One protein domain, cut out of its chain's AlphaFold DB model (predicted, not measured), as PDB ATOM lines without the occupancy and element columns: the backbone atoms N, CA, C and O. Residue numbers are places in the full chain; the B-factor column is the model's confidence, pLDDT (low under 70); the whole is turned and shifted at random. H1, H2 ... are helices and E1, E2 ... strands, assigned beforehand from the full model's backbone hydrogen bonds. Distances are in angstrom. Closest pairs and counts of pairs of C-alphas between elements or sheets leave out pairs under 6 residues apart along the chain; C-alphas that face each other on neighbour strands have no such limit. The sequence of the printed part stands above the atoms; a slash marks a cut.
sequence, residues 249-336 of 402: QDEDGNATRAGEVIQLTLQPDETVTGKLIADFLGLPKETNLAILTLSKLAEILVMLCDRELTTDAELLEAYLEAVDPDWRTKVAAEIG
ATOM      1  N   GLN A 249      61.598  84.692  39.323       66.19
ATOM      2  CA  GLN A 249      62.905  85.041  39.878       66.19
ATOM      3  C   GLN A 249      62.861  86.504  40.336       66.19
ATOM      4  O   GLN A 249      62.103  87.283  39.750       66.19
ATOM      5  N   ASP A 250      63.587  86.860  41.397       69.12
ATOM      6  CA  ASP A 250      63.806  88.270  41.753       69.12
ATOM      7  C   ASP A 250      64.854  88.923  40.827       69.12
ATOM      8  O   ASP A 250      65.342  88.292  39.884       69.12
ATOM      9  N   GLU A 251      65.164  90.202  41.058       66.25
ATOM     10  CA  GLU A 251      66.145  90.967  40.265       66.25
ATOM     11  C   GLU A 251      67.560  90.360  40.324       66.25
ATOM     12  O   GLU A 251      68.339  90.537  39.386       66.25
ATOM     13  N   ASP A 252      67.839  89.567  41.362       64.62
ATOM     14  CA  ASP A 252      69.107  88.878  41.605       64.62
ATOM     15  C   ASP A 252      69.101  87.413  41.110       64.62
ATOM     16  O   ASP A 252      70.107  86.709  41.203       64.62
ATOM     17  N   GLY A 253      67.989  86.942  40.525       70.38
ATOM     18  CA  GLY A 253      67.857  85.602  39.943       70.38
ATOM     19  C   GLY A 253      67.440  84.493  40.919       70.38
ATOM     20  O   GLY A 253      67.355  83.326  40.514       70.38
ATOM     21  N   ASN A 254      67.135  84.828  42.173       75.50
ATOM     22  CA  ASN A 254      66.753  83.883  43.217       75.50
ATOM     23  C   ASN A 254      65.349  83.328  42.997       75.50
ATOM     24  O   ASN A 254      64.452  84.002  42.487       75.50
ATOM     25  N   ALA A 255      65.126  82.082  43.414       73.75
ATOM     26  CA  ALA A 255      63.821  81.450  43.279       73.75
ATOM     27  C   ALA A 255      62.810  82.102  44.232       73.75
ATOM     28  O   ALA A 255      62.959  82.036  45.453       73.75
ATOM     29  N   THR A 256      61.744  82.680  43.674       79.12
ATOM     30  CA  THR A 256      60.664  83.288  44.457       79.12
ATOM     31  C   THR A 256      59.349  82.540  44.295       79.12
ATOM     32  O   THR A 256      59.002  82.034  43.218       79.12
ATOM     33  N   ARG A 257      58.588  82.479  45.388       81.38
ATOM     34  CA  ARG A 257      57.230  81.937  45.427       81.38
ATOM     35  C   ARG A 257      56.343  82.913  46.187       81.38
ATOM     36  O   ARG A 257      56.656  83.280  47.311       81.38
ATOM     37  N   ALA A 258      55.253  83.343  45.564       83.44
ATOM     38  CA  ALA A 258      54.357  84.353  46.117       83.44
ATOM     39  C   ALA A 258      52.899  83.885  46.088       83.44
ATOM     40  O   ALA A 258      52.478  83.265  45.105       83.44
ATOM     41  N   GLY A 259      52.160  84.187  47.154       80.50
ATOM     42  CA  GLY A 259      50.704  84.127  47.247       80.50
ATOM     43  C   GLY A 259      50.070  85.490  46.942       80.50
ATOM     44  O   GLY A 259      50.548  86.207  46.060       80.50
ATOM     45  N   GLU A 260      48.980  85.839  47.624       80.44
ATOM     46  CA  GLU A 260      48.316  87.148  47.528       80.44
ATOM     47  C   GLU A 260      48.885  88.184  48.508       80.44
ATOM     48  O   GLU A 260      48.898  89.382  48.214       80.44
ATOM     49  N   VAL A 261      49.361  87.724  49.661       86.56
ATOM     50  CA  VAL A 261      49.799  88.541  50.795       86.56
ATOM     51  C   VAL A 261      51.271  88.300  51.108       86.56
ATOM     52  O   VAL A 261      51.957  89.243  51.491       86.56
ATOM     53  N   ILE A 262      51.781  87.085  50.900       89.19
ATOM     54  CA  ILE A 262      53.124  86.656  51.291       89.19
ATOM     55  C   ILE A 262      53.955  86.273  50.071       89.19
ATOM     56  O   ILE A 262      53.509  85.551  49.181       89.19
ATOM     57  N   GLN A 263      55.210  86.709  50.060       91.31
ATOM     58  CA  GLN A 263      56.235  86.238  49.137       91.31
ATOM     59  C   GLN A 263      57.424  85.696  49.916       91.31
ATOM     60  O   GLN A 263      57.907  86.352  50.836       91.31
ATOM     61  N   LEU A 264      57.918  84.534  49.494       88.38
ATOM     62  CA  LEU A 264      59.182  83.967  49.937       88.38
ATOM     63  C   LEU A 264      60.207  83.984  48.807       88.38
ATOM     64  O   LEU A 264      59.875  83.729  47.643       88.38
ATOM     65  N   THR A 265      61.457  84.207  49.184       87.94
ATOM     66  CA  THR A 265      62.632  84.142  48.321       87.94
ATOM     67  C   THR A 265      63.647  83.206  48.967       87.94
ATOM     68  O   THR A 265      64.026  83.412  50.122       87.94
ATOM     69  N   LEU A 266      64.070  82.179  48.227       80.00
ATOM     70  CA  LEU A 266      65.156  81.287  48.630       80.00
ATOM     71  C   LEU A 266      66.482  81.860  48.131       80.00
ATOM     72  O   LEU A 266      66.680  81.965  46.919       80.00
ATOM     73  N   GLN A 267      67.362  82.219  49.058       78.00
ATOM     74  CA  GLN A 267      68.690  82.747  48.767       78.00
ATOM     75  C   GLN A 267      69.678  81.625  48.387       78.00
ATOM     76  O   GLN A 267      69.422  80.447  48.662       78.00
ATOM     77  N   PRO A 268      70.828  81.956  47.769       71.25
ATOM     78  CA  PRO A 268      71.843  80.972  47.380       71.25
ATOM     79  C   PRO A 268      72.511  80.246  48.557       71.25
ATOM     80  O   PRO A 268      73.083  79.178  48.363       71.25
ATOM     81  N   ASP A 269      72.451  80.821  49.759       72.69
ATOM     82  CA  ASP A 269      72.952  80.250  51.015       72.69
ATOM     83  C   ASP A 269      71.908  79.369  51.729       72.69
ATOM     84  O   ASP A 269      72.056  79.064  52.908       72.69
ATOM     85  N   GLU A 270      70.851  78.978  51.009       70.00
ATOM     86  CA  GLU A 270      69.701  78.206  51.495       70.00
ATOM     87  C   GLU A 270      68.839  78.935  52.539       70.00
ATOM     88  O   GLU A 270      67.871  78.366  53.051       70.00
ATOM     89  N   THR A 271      69.105  80.218  52.813       77.12
ATOM     90  CA  THR A 271      68.256  81.005  53.709       77.12
ATOM     91  C   THR A 271      66.944  81.397  53.029       77.12
ATOM     92  O   THR A 271      66.886  81.752  51.847       77.12
ATOM     93  N   VAL A 272      65.847  81.335  53.786       79.94
ATOM     94  CA  VAL A 272      64.522  81.750  53.314       79.94
ATOM     95  C   VAL A 272      64.225  83.139  53.857       79.94
ATOM     96  O   VAL A 272      64.156  83.355  55.064       79.94
ATOM     97  N   THR A 273      64.002  84.088  52.954       85.50
ATOM     98  CA  THR A 273      63.537  85.434  53.303       85.50
ATOM     99  C   THR A 273      62.081  85.588  52.894       85.50
ATOM    100  O   THR A 273      61.660  85.054  51.868       85.50
ATOM    101  N   GLY A 274      61.291  86.289  53.705       88.44
ATOM    102  CA  GLY A 274      59.865  86.466  53.465       88.44
ATOM    103  C   GLY A 274      59.434  87.915  53.632       88.44
ATOM    104  O   GLY A 274      59.967  88.633  54.480       88.44
ATOM    105  N   LYS A 275      58.454  88.353  52.842       92.06
ATOM    106  CA  LYS A 275      57.865  89.691  52.950       92.06
ATOM    107  C   LYS A 275      56.374  89.707  52.632       92.06
ATOM    108  O   LYS A 275      55.878  88.855  51.893       92.06
ATOM    109  N   LEU A 276      55.685  90.722  53.147       88.19
ATOM    110  CA  LEU A 276      54.327  91.056  52.737       88.19
ATOM    111  C   LEU A 276      54.346  91.775  51.385       88.19
ATOM    112  O   LEU A 276      55.077  92.742  51.198       88.19
ATOM    113  N   ILE A 277      53.513  91.341  50.446       90.25
ATOM    114  CA  ILE A 277      53.345  91.974  49.125       90.25
ATOM    115  C   ILE A 277      52.047  92.785  49.004       90.25
ATOM    116  O   ILE A 277      51.830  93.454  47.989       90.25
ATOM    117  N   ALA A 278      51.227  92.784  50.057       83.06
ATOM    118  CA  ALA A 278      50.033  93.604  50.227       83.06
ATOM    119  C   ALA A 278      49.905  94.061  51.689       83.06
ATOM    120  O   ALA A 278      50.474  93.435  52.584       83.06
ATOM    121  N   ASP A 279      49.143  95.130  51.930       86.31
ATOM    122  CA  ASP A 279      48.817  95.564  53.290       86.31
ATOM    123  C   ASP A 279      47.957  94.491  53.982       86.31
ATOM    124  O   ASP A 279      46.923  94.075  53.448       86.31
ATOM    125  N   PHE A 280      48.357  94.040  55.173       85.50
ATOM    126  CA  PHE A 280      47.668  92.963  55.889       85.50
ATOM    127  C   PHE A 280      47.715  93.175  57.403       85.50
ATOM    128  O   PHE A 280      48.772  93.430  57.968       85.50
ATOM    129  N   LEU A 281      46.559  93.096  58.076       76.00
ATOM    130  CA  LEU A 281      46.421  93.329  59.528       76.00
ATOM    131  C   LEU A 281      47.067  94.639  60.027       76.00
ATOM    132  O   LEU A 281      47.653  94.686  61.107       76.00
ATOM    133  N   GLY A 282      46.969  95.708  59.229       75.50
ATOM    134  CA  GLY A 282      47.551  97.017  59.551       75.50
ATOM    135  C   GLY A 282      49.065  97.114  59.331       75.50
ATOM    136  O   GLY A 282      49.637  98.171  59.582       75.50
ATOM    137  N   LEU A 283      49.710  96.047  58.846       82.38
ATOM    138  CA  LEU A 283      51.104  96.062  58.412       82.38
ATOM    139  C   LEU A 283      51.181  96.493  56.941       82.38
ATOM    140  O   LEU A 283      50.397  95.988  56.130       82.38
ATOM    141  N   PRO A 284      52.099  97.404  56.580       80.12
ATOM    142  CA  PRO A 284      52.231  97.869  55.208       80.12
ATOM    143  C   PRO A 284      52.838  96.797  54.297       80.12
ATOM    144  O   PRO A 284      53.617  95.939  54.723       80.12
ATOM    145  N   LYS A 285      52.542  96.890  53.005       85.50
ATOM    146  CA  LYS A 285      53.268  96.195  51.942       85.50
ATOM    147  C   LYS A 285      54.786  96.427  52.073       85.50
ATOM    148  O   LYS A 285      55.224  97.497  52.478       85.50
ATOM    149  N   GLU A 286      55.573  95.424  51.687       87.50
ATOM    150  CA  GLU A 286      57.033  95.315  51.850       87.50
ATOM    151  C   GLU A 286      57.512  95.103  53.300       87.50
ATOM    152  O   GLU A 286      58.716  95.104  53.555       87.50
ATOM    153  N   THR A 287      56.610  94.855  54.258       87.62
ATOM    154  CA  THR A 287      57.019  94.447  55.612       87.62
ATOM    155  C   THR A 287      57.763  93.115  55.554       87.62
ATOM    156  O   THR A 287      57.227  92.115  55.074       87.62
ATOM    157  N   ASN A 288      58.995  93.091  56.059       88.38
ATOM    158  CA  ASN A 288      59.796  91.875  56.173       88.38
ATOM    159  C   ASN A 288      59.224  90.967  57.278       88.38
ATOM    160  O   ASN A 288      58.913  91.439  58.368       88.38
ATOM    161  N   LEU A 289      59.086  89.665  57.027       85.81
ATOM    162  CA  LEU A 289      58.577  88.733  58.038       85.81
ATOM    163  C   LEU A 289      59.564  88.544  59.200       85.81
ATOM    164  O   LEU A 289      59.130  88.339  60.329       85.81
ATOM    165  N   ALA A 290      60.869  88.706  58.960       83.62
ATOM    166  CA  ALA A 290      61.916  88.519  59.969       83.62
ATOM    167  C   ALA A 290      61.913  89.588  61.072       83.62
ATOM    168  O   ALA A 290      62.529  89.394  62.117       83.62
ATOM    169  N   ILE A 291      61.245  90.727  60.846       80.56
ATOM    170  CA  ILE A 291      61.113  91.784  61.860       80.56
ATOM    171  C   ILE A 291      59.880  91.597  62.752       80.56
ATOM    172  O   ILE A 291      59.699  92.348  63.710       80.56
ATOM    173  N   LEU A 292      59.010  90.638  62.425       78.25
ATOM    174  CA  LEU A 292      57.791  90.362  63.173       78.25
ATOM    175  C   LEU A 292      58.071  89.353  64.287       78.25
ATOM    176  O   LEU A 292      58.889  88.447  64.148       78.25
ATOM    177  N   THR A 293      57.362  89.501  65.404       76.38
ATOM    178  CA  THR A 293      57.417  88.519  66.489       76.38
ATOM    179  C   THR A 293      56.699  87.232  66.087       76.38
ATOM    180  O   THR A 293      55.773  87.258  65.272       76.38
ATOM    181  N   LEU A 294      57.077  86.108  66.703       71.19
ATOM    182  CA  LEU A 294      56.445  84.807  66.465       71.19
ATOM    183  C   LEU A 294      54.925  84.854  66.704       71.19
ATOM    184  O   LEU A 294      54.160  84.415  65.850       71.19
ATOM    185  N   SER A 295      54.488  85.498  67.789       64.75
ATOM    186  CA  SER A 295      53.075  85.809  68.049       64.75
ATOM    187  C   SER A 295      52.387  86.544  66.892       64.75
ATOM    188  O   SER A 295      51.268  86.199  66.512       64.75
ATOM    189  N   LYS A 296      53.046  87.545  66.290       71.25
ATOM    190  CA  LYS A 296      52.457  88.302  65.177       71.25
ATOM    191  C   LYS A 296      52.386  87.471  63.896       71.25
ATOM    192  O   LYS A 296      51.414  87.584  63.156       71.25
ATOM    193  N   LEU A 297      53.380  86.618  63.648       77.12
ATOM    194  CA  LEU A 297      53.370  85.670  62.531       77.12
ATOM    195  C   LEU A 297      52.272  84.607  62.709       77.12
ATOM    196  O   LEU A 297      51.566  84.300  61.753       77.12
ATOM    197  N   ALA A 298      52.055  84.114  63.929       72.75
ATOM    198  CA  ALA A 298      50.962  83.193  64.238       72.75
ATOM    199  C   ALA A 298      49.580  83.841  64.036       72.75
ATOM    200  O   ALA A 298      48.690  83.227  63.450       72.75
ATOM    201  N   GLU A 299      49.403  85.103  64.442       73.12
ATOM    202  CA  GLU A 299      48.175  85.871  64.180       73.12
ATOM    203  C   GLU A 299      47.914  86.021  62.672       73.12
ATOM    204  O   GLU A 299      46.792  85.808  62.208       73.12
ATOM    205  N   ILE A 300      48.955  86.341  61.893       78.12
ATOM    206  CA  ILE A 300      48.862  86.406  60.431       78.12
ATOM    207  C   ILE A 300      48.435  85.045  59.876       78.12
ATOM    208  O   ILE A 300      47.511  85.005  59.070       78.12
ATOM    209  N   LEU A 301      49.033  83.941  60.332       75.50
ATOM    210  CA  LEU A 301      48.694  82.592  59.871       75.50
ATOM    211  C   LEU A 301      47.220  82.246  60.117       75.50
ATOM    212  O   LEU A 301      46.533  81.808  59.196       75.50
ATOM    213  N   VAL A 302      46.710  82.518  61.320       68.06
ATOM    214  CA  VAL A 302      45.290  82.307  61.658       68.06
ATOM    215  C   VAL A 302      44.383  83.116  60.730       68.06
ATOM    216  O   VAL A 302      43.397  82.594  60.215       68.06
ATOM    217  N   MET A 303      44.732  84.375  60.469       69.62
ATOM    218  CA  MET A 303      43.930  85.270  59.630       69.62
ATOM    219  C   MET A 303      44.002  84.923  58.139       69.62
ATOM    220  O   MET A 303      43.054  85.188  57.401       69.62
ATOM    221  N   LEU A 304      45.107  84.336  57.675       75.62
ATOM    222  CA  LEU A 304      45.212  83.793  56.321       75.62
ATOM    223  C   LEU A 304      44.302  82.572  56.155       75.62
ATOM    224  O   LEU A 304      43.601  82.481  55.148       75.62
ATOM    225  N   CYS A 305      44.249  81.689  57.156       66.69
ATOM    226  CA  CYS A 305      43.330  80.550  57.167       66.69
ATOM    227  C   CYS A 305      41.857  80.991  57.218       66.69
ATOM    228  O   CYS A 305      41.059  80.502  56.423       66.69
ATOM    229  N   ASP A 306      41.508  81.957  58.079       59.81
ATOM    230  CA  ASP A 306      40.146  82.514  58.200       59.81
ATOM    231  C   ASP A 306      39.641  83.139  56.887       59.81
ATOM    232  O   ASP A 306      38.468  83.041  56.537       59.81
ATOM    233  N   ARG A 307      40.547  83.740  56.108       74.25
ATOM    234  CA  ARG A 307      40.238  84.348  54.803       74.25
ATOM    235  C   ARG A 307      40.360  83.387  53.620       74.25
ATOM    236  O   ARG A 307      40.327  83.844  52.479       74.25
ATOM    237  N   GLU A 308      40.521  82.089  53.879       69.75
ATOM    238  CA  GLU A 308      40.698  81.039  52.865       69.75
ATOM    239  C   GLU A 308      41.914  81.263  51.933       69.75
ATOM    240  O   GLU A 308      41.974  80.745  50.815       69.75
ATOM    241  N   LEU A 309      42.934  82.001  52.393       73.81
ATOM    242  CA  LEU A 309      44.183  82.260  51.666       73.81
ATOM    243  C   LEU A 309      45.176  81.106  51.866       73.81
ATOM    244  O   LEU A 309      46.268  81.268  52.411       73.81
ATOM    245  N   THR A 310      44.787  79.914  51.410       71.56
ATOM    246  CA  THR A 310      45.513  78.650  51.640       71.56
ATOM    247  C   THR A 310      46.966  78.686  51.169       71.56
ATOM    248  O   THR A 310      47.853  78.199  51.859       71.56
ATOM    249  N   THR A 311      47.237  79.316  50.025       74.06
ATOM    250  CA  THR A 311      48.602  79.424  49.488       74.06
ATOM    251  C   THR A 311      49.495  80.319  50.346       74.06
ATOM    252  O   THR A 311      50.669  80.013  50.533       74.06
ATOM    253  N   ASP A 312      48.964  81.423  50.866       83.50
ATOM    254  CA  ASP A 312      49.711  82.320  51.748       83.50
ATOM    255  C   ASP A 312      49.959  81.678  53.116       83.50
ATOM    256  O   ASP A 312      51.047  81.835  53.666       83.50
ATOM    257  N   ALA A 313      48.994  80.906  53.626       76.75
ATOM    258  CA  ALA A 313      49.155  80.123  54.848       76.75
ATOM    259  C   ALA A 313      50.267  79.068  54.701       76.75
ATOM    260  O   ALA A 313      51.184  79.034  55.516       76.75
ATOM    261  N   GLU A 314      50.263  78.286  53.613       77.50
ATOM    262  CA  GLU A 314      51.329  77.314  53.309       77.50
ATOM    263  C   GLU A 314      52.713  77.976  53.207       77.50
ATOM    264  O   GLU A 314      53.714  77.420  53.663       77.50
ATOM    265  N   LEU A 315      52.794  79.167  52.600       84.69
ATOM    266  CA  LEU A 315      54.044  79.924  52.520       84.69
ATOM    267  C   LEU A 315      54.501  80.388  53.907       84.69
ATOM    268  O   LEU A 315      55.672  80.244  54.245       84.69
ATOM    269  N   LEU A 316      53.602  80.911  54.733       84.25
ATOM    270  CA  LEU A 316      53.965  81.348  56.076       84.25
ATOM    271  C   LEU A 316      54.408  80.184  56.968       84.25
ATOM    272  O   LEU A 316      55.380  80.325  57.705       84.25
ATOM    273  N   GLU A 317      53.756  79.026  56.865       79.69
ATOM    274  CA  GLU A 317      54.177  77.811  57.568       79.69
ATOM    275  C   GLU A 317      55.566  77.354  57.127       79.69
ATOM    276  O   GLU A 317      56.403  77.053  57.973       79.69
ATOM    277  N   ALA A 318      55.841  77.346  55.819       79.56
ATOM    278  CA  ALA A 318      57.158  76.993  55.297       79.56
ATOM    279  C   ALA A 318      58.252  77.969  55.762       79.56
ATOM    280  O   ALA A 318      59.377  77.553  56.028       79.56
ATOM    281  N   TYR A 319      57.925  79.259  55.877       84.44
ATOM    282  CA  TYR A 319      58.828  80.263  56.436       84.44
ATOM    283  C   TYR A 319      59.112  80.012  57.922       84.44
ATOM    284  O   TYR A 319      60.271  79.999  58.325       84.44
ATOM    285  N   LEU A 320      58.072  79.769  58.723       79.94
ATOM    286  CA  LEU A 320      58.210  79.485  60.151       79.94
ATOM    287  C   LEU A 320      58.999  78.194  60.407       79.94
ATOM    288  O   LEU A 320      59.867  78.180  61.272       79.94
ATOM    289  N   GLU A 321      58.773  77.155  59.599       81.00
ATOM    290  CA  GLU A 321      59.528  75.897  59.651       81.00
ATOM    291  C   GLU A 321      61.024  76.099  59.394       81.00
ATOM    292  O   GLU A 321      61.863  75.503  60.065       81.00
ATOM    293  N   ALA A 322      61.358  76.942  58.413       77.81
ATOM    294  CA  ALA A 322      62.738  77.218  58.037       77.81
ATOM    295  C   ALA A 322      63.469  78.082  59.076       77.81
ATOM    296  O   ALA A 322      64.673  77.920  59.268       77.81
ATOM    297  N   VAL A 323      62.761  79.008  59.727       77.38
ATOM    298  CA  VAL A 323      63.337  79.914  60.732       77.38
ATOM    299  C   VAL A 323      63.498  79.225  62.085       77.38
ATOM    300  O   VAL A 323      64.498  79.446  62.768       77.38
ATOM    301  N   ASP A 324      62.527  78.409  62.488       74.62
ATOM    302  CA  ASP A 324      62.512  77.765  63.797       74.62
ATOM    303  C   ASP A 324      61.667  76.482  63.753       74.62
ATOM    304  O   ASP A 324      60.452  76.561  63.895       74.62
ATOM    305  N   PRO A 325      62.263  75.287  63.598       73.12
ATOM    306  CA  PRO A 325      61.517  74.025  63.504       73.12
ATOM    307  C   PRO A 325      60.567  73.752  64.688       73.12
ATOM    308  O   PRO A 325      59.548  73.079  64.533       73.12
ATOM    309  N   ASP A 326      60.851  74.325  65.862       76.44
ATOM    310  CA  ASP A 326      60.044  74.177  67.078       76.44
ATOM    311  C   ASP A 326      58.995  75.293  67.252       76.44
ATOM    312  O   ASP A 326      58.367  75.408  68.313       76.44
ATOM    313  N   TRP A 327      58.767  76.128  66.230       75.62
ATOM    314  CA  TRP A 327      57.871  77.289  66.301       75.62
ATOM    315  C   TRP A 327      56.456  76.927  66.770       75.62
ATOM    316  O   TRP A 327      55.845  77.687  67.520       75.62
ATOM    317  N   ARG A 328      55.942  75.748  66.392       65.94
ATOM    318  CA  ARG A 328      54.609  75.271  66.805       65.94
ATOM    319  C   ARG A 328      54.520  75.059  68.314       65.94
ATOM    320  O   ARG A 328      53.531  75.447  68.931       65.94
ATOM    321  N   THR A 329      55.566  74.489  68.905       68.25
ATOM    322  CA  THR A 329      55.670  74.262  70.352       68.25
ATOM    323  C   THR A 329      55.798  75.589  71.097       68.25
ATOM    324  O   THR A 329      55.164  75.787  72.129       68.25
ATOM    325  N   LYS A 330      56.558  76.540  70.540       68.56
ATOM    326  CA  LYS A 330      56.749  77.876  71.124       68.56
ATOM    327  C   LYS A 330      55.475  78.724  71.086       68.56
ATOM    328  O   LYS A 330      55.147  79.347  72.089       68.56
ATOM    329  N   VAL A 331      54.720  78.691  69.984       60.91
ATOM    330  CA  VAL A 331      53.402  79.347  69.885       60.91
ATOM    331  C   VAL A 331      52.407  78.731  70.873       60.91
ATOM    332  O   VAL A 331      51.667  79.460  71.525       60.91
ATOM    333  N   ALA A 332      52.405  77.401  71.031       55.06
ATOM    334  CA  ALA A 332      51.555  76.732  72.015       55.06
ATOM    335  C   ALA A 332      51.895  77.156  73.459       55.06
ATOM    336  O   ALA A 332      50.991  77.496  74.224       55.06
ATOM    337  N   ALA A 333      53.185  77.224  73.800       54.03
ATOM    338  CA  ALA A 333      53.648  77.690  75.106       54.03
ATOM    339  C   ALA A 333      53.289  79.167  75.370       54.03
ATOM    340  O   ALA A 333      52.868  79.512  76.471       54.03
ATOM    341  N   GLU A 334      53.394  80.040  74.360       52.22
ATOM    342  CA  GLU A 334      53.092  81.478  74.470       52.22
ATOM    343  C   GLU A 334      51.586  81.762  74.663       52.22
ATOM    344  O   GLU A 334      51.211  82.741  75.304       52.22
ATOM    345  N   ILE A 335      50.715  80.869  74.180       43.66
ATOM    346  CA  ILE A 335      49.251  80.933  74.357       43.66
ATOM    347  C   ILE A 335      48.805  80.335  75.715       43.66
ATOM    348  O   ILE A 335      47.626  80.390  76.066       43.66
ATOM    349  N   GLY A 336      49.735  79.818  76.527       39.28
ATOM    350  CA  GLY A 336      49.441  79.272  77.857       39.28
ATOM    351  C   GLY A 336      48.956  77.820  77.851       39.28
ATOM    352  O   GLY A 336      48.268  77.400  78.779       39.28
TER     353      GLY A 336
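This is residues 249 to 336 of the 402 residues of the protein "J domain-containing protein" of Aliterella atlantica CENA595 (UniProt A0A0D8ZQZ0). A small sheet of three antiparallel strands has H2 slantwise over one face, and H1 packs beside H2, antiparallel to it, as a helical hairpin; short H3 turns across their end at the end of the long axis far from E1. The printed part has 88 residues, with E1 E2 E3 H1 H2 H3 along the chain and sheet order E1, E2, E3. The class is mixed, helices and strands; the whole is compact, with a radius of gyration of the C-alphas of 12.8 A, yet elongated, spanning 42 by 26 by 21 A.

Start at E1, residues 255 to 258, E2, residues 262 to 266, and E3, residues 272 to 276: a meander, each strand the antiparallel neighbour of the one before. Look for N 257 and O 264 at 2.9 A, and N 265 and O 273 at 2.8 A, within hydrogen-bond range. H2, residues 310 to 323, is on the sheet at a height of 9.0 A, over E2 and E3 and only just not over E1, on which 2 of its C-alphas fall; it runs slantwise, at 42 degrees to E2 on the local plane. The closest C-alphas of E2 and H2 are Ile 262 and Asp 312, 5.5 A apart. H1, residues 294 to 306, touches H2, closest at the C-alphas of Leu 304 and Ala 313, 5.6 A, at a shallow tilt of 20 degrees, opposite ways. H3, residues 327 to 334, touches H1 at residues 294 to 298 alone, about perpendicular at 75 degrees, closest at the C-alphas of Ser 295 and Val 331, 6.7 A. In H1, H2 and H3 every O i to N i+4 pair is within hydrogen-bond range.

Find C-alpha 255 at (63.821, 81.450, 43.279), where E1 begins its 10.3 A; E2 spans 13.4 A and E3 13.8 A. H1 runs 18.4 A, and H2 20.0 A from C-alpha 310 at (45.513, 78.650, 51.640). H3 runs 10.3 A to C-alpha 334 at (53.092, 81.478, 74.470).

The C-alphas of Glu 251 and Gly 336 are the farthest apart, 42.8 A. The printed part has no cut; its one long link is residues 277 to 293. Look for pLDDT under 70 in 19 residues, among them 249 to 252 and 328 to 336.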